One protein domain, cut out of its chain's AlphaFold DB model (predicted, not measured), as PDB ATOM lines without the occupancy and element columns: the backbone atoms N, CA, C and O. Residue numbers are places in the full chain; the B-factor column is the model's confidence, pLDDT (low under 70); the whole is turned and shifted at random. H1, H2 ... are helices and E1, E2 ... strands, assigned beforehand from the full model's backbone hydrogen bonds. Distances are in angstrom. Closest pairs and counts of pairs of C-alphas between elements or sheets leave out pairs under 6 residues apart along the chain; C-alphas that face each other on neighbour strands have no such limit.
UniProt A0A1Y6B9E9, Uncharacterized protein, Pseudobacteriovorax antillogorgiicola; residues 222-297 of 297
ATOM      1  N   GLY A 222     257.273  28.293  95.478       97.06
ATOM      2  CA  GLY A 222     257.242  28.778  96.866       97.06
ATOM      3  C   GLY A 222     256.049  28.320  97.721       97.06
ATOM      4  O   GLY A 222     256.119  28.439  98.945       97.06
ATOM      5  N   VAL A 223     254.993  27.753  97.129       98.25
ATOM      6  CA  VAL A 223     253.853  27.143  97.838       98.25
ATOM      7  C   VAL A 223     254.219  25.741  98.323       98.25
ATOM      8  O   VAL A 223     254.858  24.981  97.601       98.25
ATOM      9  N   HIS A 224     253.810  25.383  99.539       98.31
ATOM     10  CA  HIS A 224     254.107  24.086 100.152       98.31
ATOM     11  C   HIS A 224     252.924  23.559 100.971       98.31
ATOM     12  O   HIS A 224     252.009  24.308 101.330       98.31
ATOM     13  N   VAL A 225     252.966  22.270 101.317       98.00
ATOM     14  CA  VAL A 225     251.980  21.645 102.211       98.00
ATOM     15  C   VAL A 225     251.942  22.368 103.561       98.00
ATOM     16  O   VAL A 225     252.967  22.802 104.086       98.00
ATOM     17  N   GLY A 226     250.747  22.552 104.115       97.50
ATOM     18  CA  GLY A 226     250.496  23.287 105.352       97.50
ATOM     19  C   GLY A 226     250.442  24.812 105.196       97.50
ATOM     20  O   GLY A 226     250.049  25.499 106.145       97.50
ATOM     21  N   MET A 227     250.788  25.365 104.026       98.19
ATOM     22  CA  MET A 227     250.624  26.794 103.751       98.19
ATOM     23  C   MET A 227     249.136  27.172 103.779       98.19
ATOM     24  O   MET A 227     248.293  26.449 103.252       98.19
ATOM     25  N   LYS A 228     248.803  28.315 104.388       97.12
ATOM     26  CA  LYS A 228     247.436  28.851 104.347       97.12
ATOM     27  C   LYS A 228     247.048  29.259 102.923       97.12
ATOM     28  O   LYS A 228     247.882  29.787 102.186       97.12
ATOM     29  N   VAL A 229     245.779  29.065 102.565       96.69
ATOM     30  CA  VAL A 229     245.272  29.361 101.212       96.69
ATOM     31  C   VAL A 229     245.436  30.837 100.847       96.69
ATOM     32  O   VAL A 229     245.845  31.143  99.732       96.69
ATOM     33  N   ASP A 230     245.222  31.755 101.791       95.81
ATOM     34  CA  ASP A 230     245.411  33.199 101.582       95.81
ATOM     35  C   ASP A 230     246.860  33.569 101.216       95.81
ATOM     36  O   ASP A 230     247.098  34.438 100.380       95.81
ATOM     37  N   LYS A 231     247.846  32.890 101.810       97.50
ATOM     38  CA  LYS A 231     249.266  33.061 101.487       97.50
ATOM     39  C   LYS A 231     249.604  32.468 100.125       97.50
ATOM     40  O   LYS A 231     250.292  33.126  99.350       97.50
ATOM     41  N   ALA A 232     249.091  31.278  99.816       97.62
ATOM     42  CA  ALA A 232     249.266  30.670  98.498       97.62
ATOM     43  C   ALA A 232     248.641  31.543  97.395       97.62
ATOM     44  O   ALA A 232     249.252  31.743  96.347       97.62
ATOM     45  N   ALA A 233     247.487  32.159  97.666       97.00
ATOM     46  CA  ALA A 233     246.796  33.042  96.733       97.00
ATOM     47  C   ALA A 233     247.594  34.309  96.384       97.00
ATOM     48  O   ALA A 233     247.529  34.803  95.262       97.00
ATOM     49  N   LYS A 234     248.411  34.823  97.314       97.69
ATOM     50  CA  LYS A 234     249.327  35.944  97.026       97.69
ATOM     51  C   LYS A 234     250.418  35.569  96.021       97.69
ATOM     52  O   LYS A 234     250.918  36.442  95.319       97.69
ATOM     53  N   ILE A 235     250.781  34.289  95.954       98.06
ATOM     54  CA  ILE A 235     251.829  33.769  95.070       98.06
ATOM     55  C   ILE A 235     251.223  33.368  93.719       98.06
ATOM     56  O   ILE A 235     251.668  33.831  92.667       98.06
ATOM     57  N   LEU A 236     250.175  32.540  93.745       97.81
ATOM     58  CA  LEU A 236     249.605  31.899  92.557       97.81
ATOM     59  C   LEU A 236     248.342  32.586  92.007       97.81
ATOM     60  O   LEU A 236     247.809  32.160  90.985       97.81
ATOM     61  N   GLY A 237     247.889  33.673  92.636       97.44
ATOM     62  CA  GLY A 237     246.635  34.363  92.321       97.44
ATOM     63  C   GLY A 237     245.437  33.817  93.113       97.44
ATOM     64  O   GLY A 237     245.562  32.807  93.794       97.44
ATOM     65  N   PRO A 238     244.272  34.479  93.082       96.00
ATOM     66  CA  PRO A 238     243.090  34.032  93.822       96.00
ATOM     67  C   PRO A 238     242.564  32.691  93.272       96.00
ATOM     68  O   PRO A 238     242.297  32.613  92.072       96.00
ATOM     69  N   PRO A 239     242.425  31.639  94.103       95.88
ATOM     70  CA  PRO A 239     241.978  30.332  93.637       95.88
ATOM     71  C   PRO A 239     240.458  30.222  93.507       95.88
ATOM     72  O   PRO A 239     239.702  30.927  94.180       95.88
ATOM     73  N   VAL A 240     240.025  29.239  92.722       95.12
ATOM     74  CA  VAL A 240     238.675  28.668  92.776       95.12
ATOM     75  C   VAL A 240     238.743  27.335  93.514       95.12
ATOM     76  O   VAL A 240     239.623  26.516  93.257       95.12
ATOM     77  N   LEU A 241     237.819  27.122  94.445       93.00
ATOM     78  CA  LEU A 241     237.643  25.863  95.149       93.00
ATOM     79  C   LEU A 241     236.567  25.026  94.478       93.00
ATOM     80  O   LEU A 241     235.457  25.519  94.277       93.00
ATOM     81  N   THR A 242     236.857  23.756  94.221       91.00
ATOM     82  CA  THR A 242     235.882  22.788  93.711       91.00
ATOM     83  C   THR A 242     235.689  21.670  94.734       91.00
ATOM     84  O   THR A 242     236.652  21.051  95.185       91.00
ATOM     85  N   TYR A 243     234.434  21.442  95.117       87.50
ATOM     86  CA  TYR A 243     233.978  20.363  95.986       87.50
ATOM     87  C   TYR A 243     233.446  19.204  95.152       87.50
ATOM     88  O   TYR A 243     232.571  19.398  94.306       87.50
ATOM     89  N   TYR A 244     233.945  18.003  95.432       81.50
ATOM     90  CA  TYR A 244     233.539  16.774  94.760       81.50
ATOM     91  C   TYR A 244     232.781  15.874  95.745       81.50
ATOM     92  O   TYR A 244     233.412  15.081  96.451       81.50
ATOM     93  N   PRO A 245     231.439  15.987  95.822       70.00
ATOM     94  CA  PRO A 245     230.636  15.203  96.763       70.00
ATOM     95  C   PRO A 245     230.751  13.695  96.512       70.00
ATOM     96  O   PRO A 245     230.816  12.922  97.461       70.00
ATOM     97  N   GLU A 246     230.853  13.287  95.246       70.06
ATOM     98  CA  GLU A 246     230.948  11.883  94.820       70.06
ATOM     99  C   GLU A 246     232.332  11.259  95.063       70.06
ATOM    100  O   GLU A 246     232.479  10.042  95.037       70.06
ATOM    101  N   MET A 247     233.354  12.073  95.337       62.16
ATOM    102  CA  MET A 247     234.719  11.616  95.607       62.16
ATOM    103  C   MET A 247     235.071  11.822  97.078       62.16
ATOM    104  O   MET A 247     235.998  12.570  97.395       62.16
ATOM    105  N   GLU A 248     234.306  11.200  97.978       65.00
ATOM    106  CA  GLU A 248     234.520  11.273  99.434       65.00
ATOM    107  C   GLU A 248     234.565  12.709  99.986       65.00
ATOM    108  O   GLU A 248     235.324  13.013 100.909       65.00
ATOM    109  N   SER A 249     233.779  13.627  99.416       75.12
ATOM    110  CA  SER A 249     233.717  15.017  99.894       75.12
ATOM    111  C   SER A 249     235.078  15.745  99.867       75.12
ATOM    112  O   SER A 249     235.403  16.525 100.765       75.12
ATOM    113  N   ARG A 250     235.908  15.486  98.846       85.94
ATOM    114  CA  ARG A 250     237.240  16.103  98.694       85.94
ATOM    115  C   ARG A 250     237.151  17.499  98.058       85.94
ATOM    116  O   ARG A 250     236.357  17.736  97.148       85.94
ATOM    117  N   GLU A 251     238.014  18.410  98.509       91.62
ATOM    118  CA  GLU A 251     238.111  19.787  98.007       91.62
ATOM    119  C   GLU A 251     239.466  20.052  97.346       91.62
ATOM    120  O   GLU A 251     240.524  19.750  97.917       91.62
ATOM    121  N   TYR A 252     239.429  20.678  96.169       93.38
ATOM    122  CA  TYR A 252     240.615  21.031  95.393       93.38
ATOM    123  C   TYR A 252     240.659  22.523  95.076       93.38
ATOM    124  O   TYR A 252     239.622  23.159  94.889       93.38
ATOM    125  N   LEU A 253     241.875  23.064  95.019       94.38
ATOM    126  CA  LEU A 253     242.163  24.442  94.630       94.38
ATOM    127  C   LEU A 253     242.693  24.487  93.198       94.38
ATOM    128  O   LEU A 253     243.694  23.846  92.875       94.38
ATOM    129  N   GLU A 254     242.081  25.338  92.390       95.31
ATOM    130  CA  GLU A 254     242.568  25.739  91.075       95.31
ATOM    131  C   GLU A 254     243.075  27.180  91.175       95.31
ATOM    132  O   GLU A 254     242.290  28.113  91.345       95.31
ATOM    133  N   PHE A 255     244.394  27.372  91.108       96.75
ATOM    134  CA  PHE A 255     244.992  28.708  91.056       96.75
ATOM    135  C   PHE A 255     245.302  29.097  89.602       96.75
ATOM    136  O   PHE A 255     245.761  28.251  88.835       96.75
ATOM    137  N   PRO A 256     245.154  30.378  89.221       96.06
ATOM    138  CA  PRO A 256     245.349  30.810  87.838       96.06
ATOM    139  C   PRO A 256     246.807  30.736  87.358       96.06
ATOM    140  O   PRO A 256     247.041  30.626  86.160       96.06
ATOM    141  N   LYS A 257     247.802  30.798  88.258       95.88
ATOM    142  CA  LYS A 257     249.236  30.689  87.907       95.88
ATOM    143  C   LYS A 257     249.819  29.283  88.114       95.88
ATOM    144  O   LYS A 257     251.044  29.130  88.204       95.88
ATOM    145  N   THR A 258     248.962  28.274  88.231       95.81
ATOM    146  CA  THR A 258     249.372  26.872  88.336       95.81
ATOM    147  C   THR A 258     249.554  26.272  86.949       95.81
ATOM    148  O   THR A 258     248.716  26.446  86.071       95.81
ATOM    149  N   ASP A 259     250.662  25.566  86.760       95.25
ATOM    150  CA  ASP A 259     250.932  24.833  85.527       95.25
ATOM    151  C   ASP A 259     250.055  23.569  85.471       95.25
ATOM    152  O   ASP A 259     249.767  22.958  86.504       95.25
ATOM    153  N   MET A 260     249.644  23.150  84.270       93.69
ATOM    154  CA  MET A 260     248.887  21.903  84.102       93.69
ATOM    155  C   MET A 260     249.651  20.706  84.691       93.69
ATOM    156  O   MET A 260     250.869  20.613  84.549       93.69
ATOM    157  N   GLY A 261     248.926  19.793  85.343       93.44
ATOM    158  CA  GLY A 261     249.501  18.621  86.019       93.44
ATOM    159  C   GLY A 261     249.832  18.839  87.499       93.44
ATOM    160  O   GLY A 261     250.213  17.889  88.176       93.44
ATOM    161  N   ILE A 262     249.655  20.053  88.032       97.62
ATOM    162  CA  ILE A 262     249.804  20.341  89.464       97.62
ATOM    163  C   ILE A 262     248.429  20.545  90.101       97.62
ATOM    164  O   ILE A 262     247.667  21.424  89.699       97.62
ATOM    165  N   PHE A 263     248.134  19.770  91.142       95.94
ATOM    166  CA  PHE A 263     246.854  19.811  91.848       95.94
ATOM    167  C   PHE A 263     247.052  20.047  93.340       95.94
ATOM    168  O   PHE A 263     247.959  19.497  93.963       95.94
ATOM    169  N   PHE A 264     246.163  20.834  93.937       97.12
ATOM    170  CA  PHE A 264     246.216  21.179  95.352       97.12
ATOM    171  C   PHE A 264     244.968  20.661  96.051       97.12
ATOM    172  O   PHE A 264     243.860  21.074  95.716       97.12
ATOM    173  N   ARG A 265     245.143  19.805  97.060       94.69
ATOM    174  CA  ARG A 265     244.058  19.454  97.983       94.69
ATOM    175  C   ARG A 265     244.085  20.414  99.160       94.69
ATOM    176  O   ARG A 265     245.159  20.735  99.674       94.69
ATOM    177  N   VAL A 266     242.917  20.843  99.615       95.12
ATOM    178  CA  VAL A 266     242.776  21.743 100.764       95.12
ATOM    179  C   VAL A 266     242.149  21.011 101.951       95.12
ATOM    180  O   VAL A 266     241.513  19.971 101.800       95.12
ATOM    181  N   THR A 267     242.342  21.552 103.146       93.81
ATOM    182  CA  THR A 267     241.603  21.157 104.346       93.81
ATOM    183  C   THR A 267     241.371  22.360 105.253       93.81
ATOM    184  O   THR A 267     242.126  23.338 105.203       93.81
ATOM    185  N   ALA A 268     240.362  22.275 106.116       92.69
ATOM    186  CA  ALA A 268     240.186  23.153 107.263       92.69
ATOM    187  C   ALA A 268     239.910  22.315 108.528       92.69
ATOM    188  O   ALA A 268     239.299  21.253 108.439       92.69
ATOM    189  N   PRO A 269     240.307  22.782 109.728       86.12
ATOM    190  CA  PRO A 269     240.101  22.053 110.984       86.12
ATOM    191  C   PRO A 269     238.649  21.671 111.308       86.12
ATOM    192  O   PRO A 269     238.425  20.803 112.144       86.12
ATOM    193  N   ARG A 270     237.654  22.347 110.718       82.31
ATOM    194  CA  ARG A 270     236.231  22.081 110.979       82.31
ATOM    195  C   ARG A 270     235.461  21.996 109.664       82.31
ATOM    196  O   ARG A 270     234.938  23.005 109.201       82.31
ATOM    197  N   GLY A 271     235.368  20.798 109.100       84.25
ATOM    198  CA  GLY A 271     234.617  20.546 107.870       84.25
ATOM    199  C   GLY A 271     235.308  21.100 106.624       84.25
ATOM    200  O   GLY A 271     236.535  21.138 106.551       84.25
ATOM    201  N   LEU A 272     234.498  21.515 105.650       89.56
ATOM    202  CA  LEU A 272     234.969  22.003 104.356       89.56
ATOM    203  C   LEU A 272     235.746  23.320 104.493       89.56
ATOM    204  O   LEU A 272     235.388  24.197 105.283       89.56
ATOM    205  N   ALA A 273     236.811  23.460 103.715       92.94
ATOM    206  CA  ALA A 273     237.604  24.669 103.583       92.94
ATOM    207  C   ALA A 273     236.863  25.778 102.825       92.94
ATOM    208  O   ALA A 273     237.081  26.955 103.118       92.94
ATOM    209  N   GLY A 274     236.001  25.421 101.876       90.62
ATOM    210  CA  GLY A 274     235.171  26.338 101.110       90.62
ATOM    211  C   GLY A 274     233.861  26.692 101.786       90.62
ATOM    212  O   GLY A 274     233.291  25.924 102.561       90.62
ATOM    213  N   VAL A 275     233.343  27.862 101.429       90.38
ATOM    214  CA  VAL A 275     231.982  28.279 101.766       90.38
ATOM    215  C   VAL A 275     231.100  28.038 100.545       90.38
ATOM    216  O   VAL A 275     231.126  28.800  99.577       90.38
ATOM    217  N   TYR A 276     230.331  26.953 100.579       88.62
ATOM    218  CA  TYR A 276     229.515  26.488  99.458       88.62
ATOM    219  C   TYR A 276     228.046  26.863  99.663       88.62
ATOM    220  O   TYR A 276     227.312  26.219 100.407       88.62
ATOM    221  N   LYS A 277     227.595  27.921  98.986       88.31
ATOM    222  CA  LYS A 277     226.212  28.433  99.049       88.31
ATOM    223  C   LYS A 277     225.290  27.648  98.100       88.31
ATOM    224  O   LYS A 277     224.759  28.212  97.149       88.31
ATOM    225  N   GLY A 278     225.192  26.328  98.296       83.50
ATOM    226  CA  GLY A 278     224.407  25.422  97.439       83.50
ATOM    227  C   GLY A 278     225.035  25.118  96.069       83.50
ATOM    228  O   GLY A 278     224.343  24.679  95.158       83.50
ATOM    229  N   LYS A 279     226.340  25.370  95.904       88.38
ATOM    230  CA  LYS A 279     227.112  25.117  94.674       88.38
ATOM    231  C   LYS A 279     228.310  24.224  94.976       88.38
ATOM    232  O   LYS A 279     228.774  24.194  96.109       88.38
ATOM    233  N   THR A 280     228.869  23.579  93.958       87.75
ATOM    234  CA  THR A 280     230.107  22.783  94.070       87.75
ATOM    235  C   THR A 280     231.379  23.600  93.854       87.75
ATOM    236  O   THR A 280     232.470  23.100  94.098       87.75
ATOM    237  N   LYS A 281     231.270  24.865  93.431       91.94
ATOM    238  CA  LYS A 281     232.409  25.783  93.282       91.94
ATOM    239  C   LYS A 281     232.271  26.998  94.192       91.94
ATOM    240  O   LYS A 281     231.164  27.510  94.364       91.94
ATOM    241  N   SER A 282     233.386  27.469  94.744       93.25
ATOM    242  CA  SER A 282     233.436  28.658  95.599       93.25
ATOM    243  C   SER A 282     234.738  29.440  95.424       93.25
ATOM    244  O   SER A 282     235.789  28.864  95.176       93.25
ATOM    245  N   THR A 283     234.672  30.758  95.576       92.62
ATOM    246  CA  THR A 283     235.839  31.648  95.717       92.62
ATOM    247  C   THR A 283     236.023  32.118  97.165       92.62
ATOM    248  O   THR A 283     236.984  32.817  97.480       92.62
ATOM    249  N   GLU A 284     235.115  31.721  98.060       92.88
ATOM    250  CA  GLU A 284     235.149  32.023  99.486       92.88
ATOM    251  C   GLU A 284     235.691  30.809 100.248       92.88
ATOM    252  O   GLU A 284     235.163  29.700 100.148       92.88
ATOM    253  N   PHE A 285     236.737  31.022 101.042       91.25
ATOM    254  CA  PHE A 285     237.358  29.987 101.862       91.25
ATOM    255  C   PHE A 285     237.528  30.460 103.300       91.25
ATOM    256  O   PHE A 285     237.653  31.651 103.602       91.25
ATOM    257  N   ARG A 286     237.547  29.500 104.215       92.62
ATOM    258  CA  ARG A 286     237.762  29.760 105.629       92.62
ATOM    259  C   ARG A 286     239.177  30.278 105.874       92.62
ATOM    260  O   ARG A 286     240.145  29.832 105.263       92.62
ATOM    261  N   LYS A 287     239.320  31.178 106.850       91.94
ATOM    262  CA  LYS A 287     240.611  31.797 107.215       91.94
ATOM    263  C   LYS A 287     241.656  30.801 107.740       91.94
ATOM    264  O   LYS A 287     242.849  31.110 107.776       91.94
ATOM    265  N   ASP A 288     241.213  29.636 108.202       93.56
ATOM    266  CA  ASP A 288     242.041  28.546 108.715       93.56
ATOM    267  C   ASP A 288     242.349  27.464 107.665       93.56
ATOM    268  O   ASP A 288     243.072  26.518 107.987       93.56
ATOM    269  N   ALA A 289     241.870  27.619 106.424       95.94
ATOM    270  CA  ALA A 289     242.120  26.685 105.334       95.94
ATOM    271  C   ALA A 289     243.608  26.626 104.950       95.94
ATOM    272  O   ALA A 289     244.294  27.652 104.840       95.94
ATOM    273  N   LYS A 290     244.108  25.410 104.711       97.19
ATOM    274  CA  LYS A 290     245.508  25.132 104.363       97.19
ATOM    275  C   LYS A 290     245.612  24.116 103.233       97.19
ATOM    276  O   LYS A 290     244.751  23.252 103.090       97.19
ATOM    277  N   ILE A 291     246.712  24.186 102.487       97.56
ATOM    278  CA  ILE A 291     247.109  23.137 101.547       97.56
ATOM    279  C   ILE A 291     247.360  21.851 102.340       97.56
ATOM    280  O   ILE A 291     248.235  21.816 103.202       97.56
ATOM    281  N   LEU A 292     246.585  20.810 102.059       95.69
ATOM    282  CA  LEU A 292     246.727  19.482 102.653       95.69
ATOM    283  C   LEU A 292     247.737  18.631 101.878       95.69
ATOM    284  O   LEU A 292     248.517  17.899 102.478       95.69
ATOM    285  N   LEU A 293     247.695  18.714 100.549       95.50
ATOM    286  CA  LEU A 293     248.474  17.876  99.644       95.50
ATOM    287  C   LEU A 293     248.765  18.645  98.356       95.50
ATOM    288  O   LEU A 293     247.913  19.411  97.896       95.50
ATOM    289  N   ILE A 294     249.926  18.389  97.759       98.06
ATOM    290  CA  ILE A 294     250.230  18.775  96.377       98.06
ATOM    291  C   ILE A 294     250.430  17.491  95.573       98.06
ATOM    292  O   ILE A 294     251.256  16.665  95.956       98.06
ATOM    293  N   SER A 295     249.684  17.313  94.488       97.19
ATOM    294  CA  SER A 295     249.843  16.181  93.570       97.19
ATOM    295  C   SER A 295     250.446  16.646  92.253       97.19
ATOM    296  O   SER A 295     250.105  17.721  91.756       97.19
ATOM    297  N   VAL A 296     251.325  15.814  91.704       97.81
ATOM    298  CA  VAL A 296     251.941  15.974  90.390       97.81
ATOM    299  C   VAL A 296     251.527  14.791  89.528       97.81
ATOM    300  O   VAL A 296     251.820  13.657  89.907       97.81
ATOM    301  N   ASN A 297     250.885  15.062  88.397       92.81
ATOM    302  CA  ASN A 297     250.478  14.072  87.396       92.81
ATOM    303  C   ASN A 297     251.200  14.314  86.065       92.81
ATOM    304  O   ASN A 297     251.743  15.429  85.875       92.81
TER     305      ASN A 297
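What this domain is: This is residues 222 to 297 of the 297 residues of an uncharacterized protein of Pseudobacteriovorax antillogorgiicola (UniProt A0A1Y6B9E9). A strongly twisted four-strand sheet has helix H1 beside its strands and a long loop folding back along E1. The 76 printed residues, under half in named elements, run H1, E1, E2, E3, E4, class mixed; the strands, in that order, form a meander, each the antiparallel neighbour of the one before. It is compact, radius of gyration of the C-alphas 11.3 A, spans 31 by 26 by 19 A.

How they stand to each other: Find H1, residues 229 to 236, on the sheet; 3 of 4 O i to N i+4 pairs are within hydrogen-bond range. Hairpins follow, N and O 2.9 A apart: E1, residues 240 to 244, and E2, 250 to 254, N 242, O 252; E2 and E3, 262 to 267, N 253, O 264; E3 and E4, 290 to 296, N 265, O 293.

Where its parts are: H1 begins at C-alpha 229 (245.272, 29.361, 101.212); E4, 17.9 A long, ends at C-alpha 296 (251.941, 15.974, 90.390).

The domain as a whole: The printed part has no cut; link E3 to E4 is long; residues 247 to 248 have pLDDT under 70.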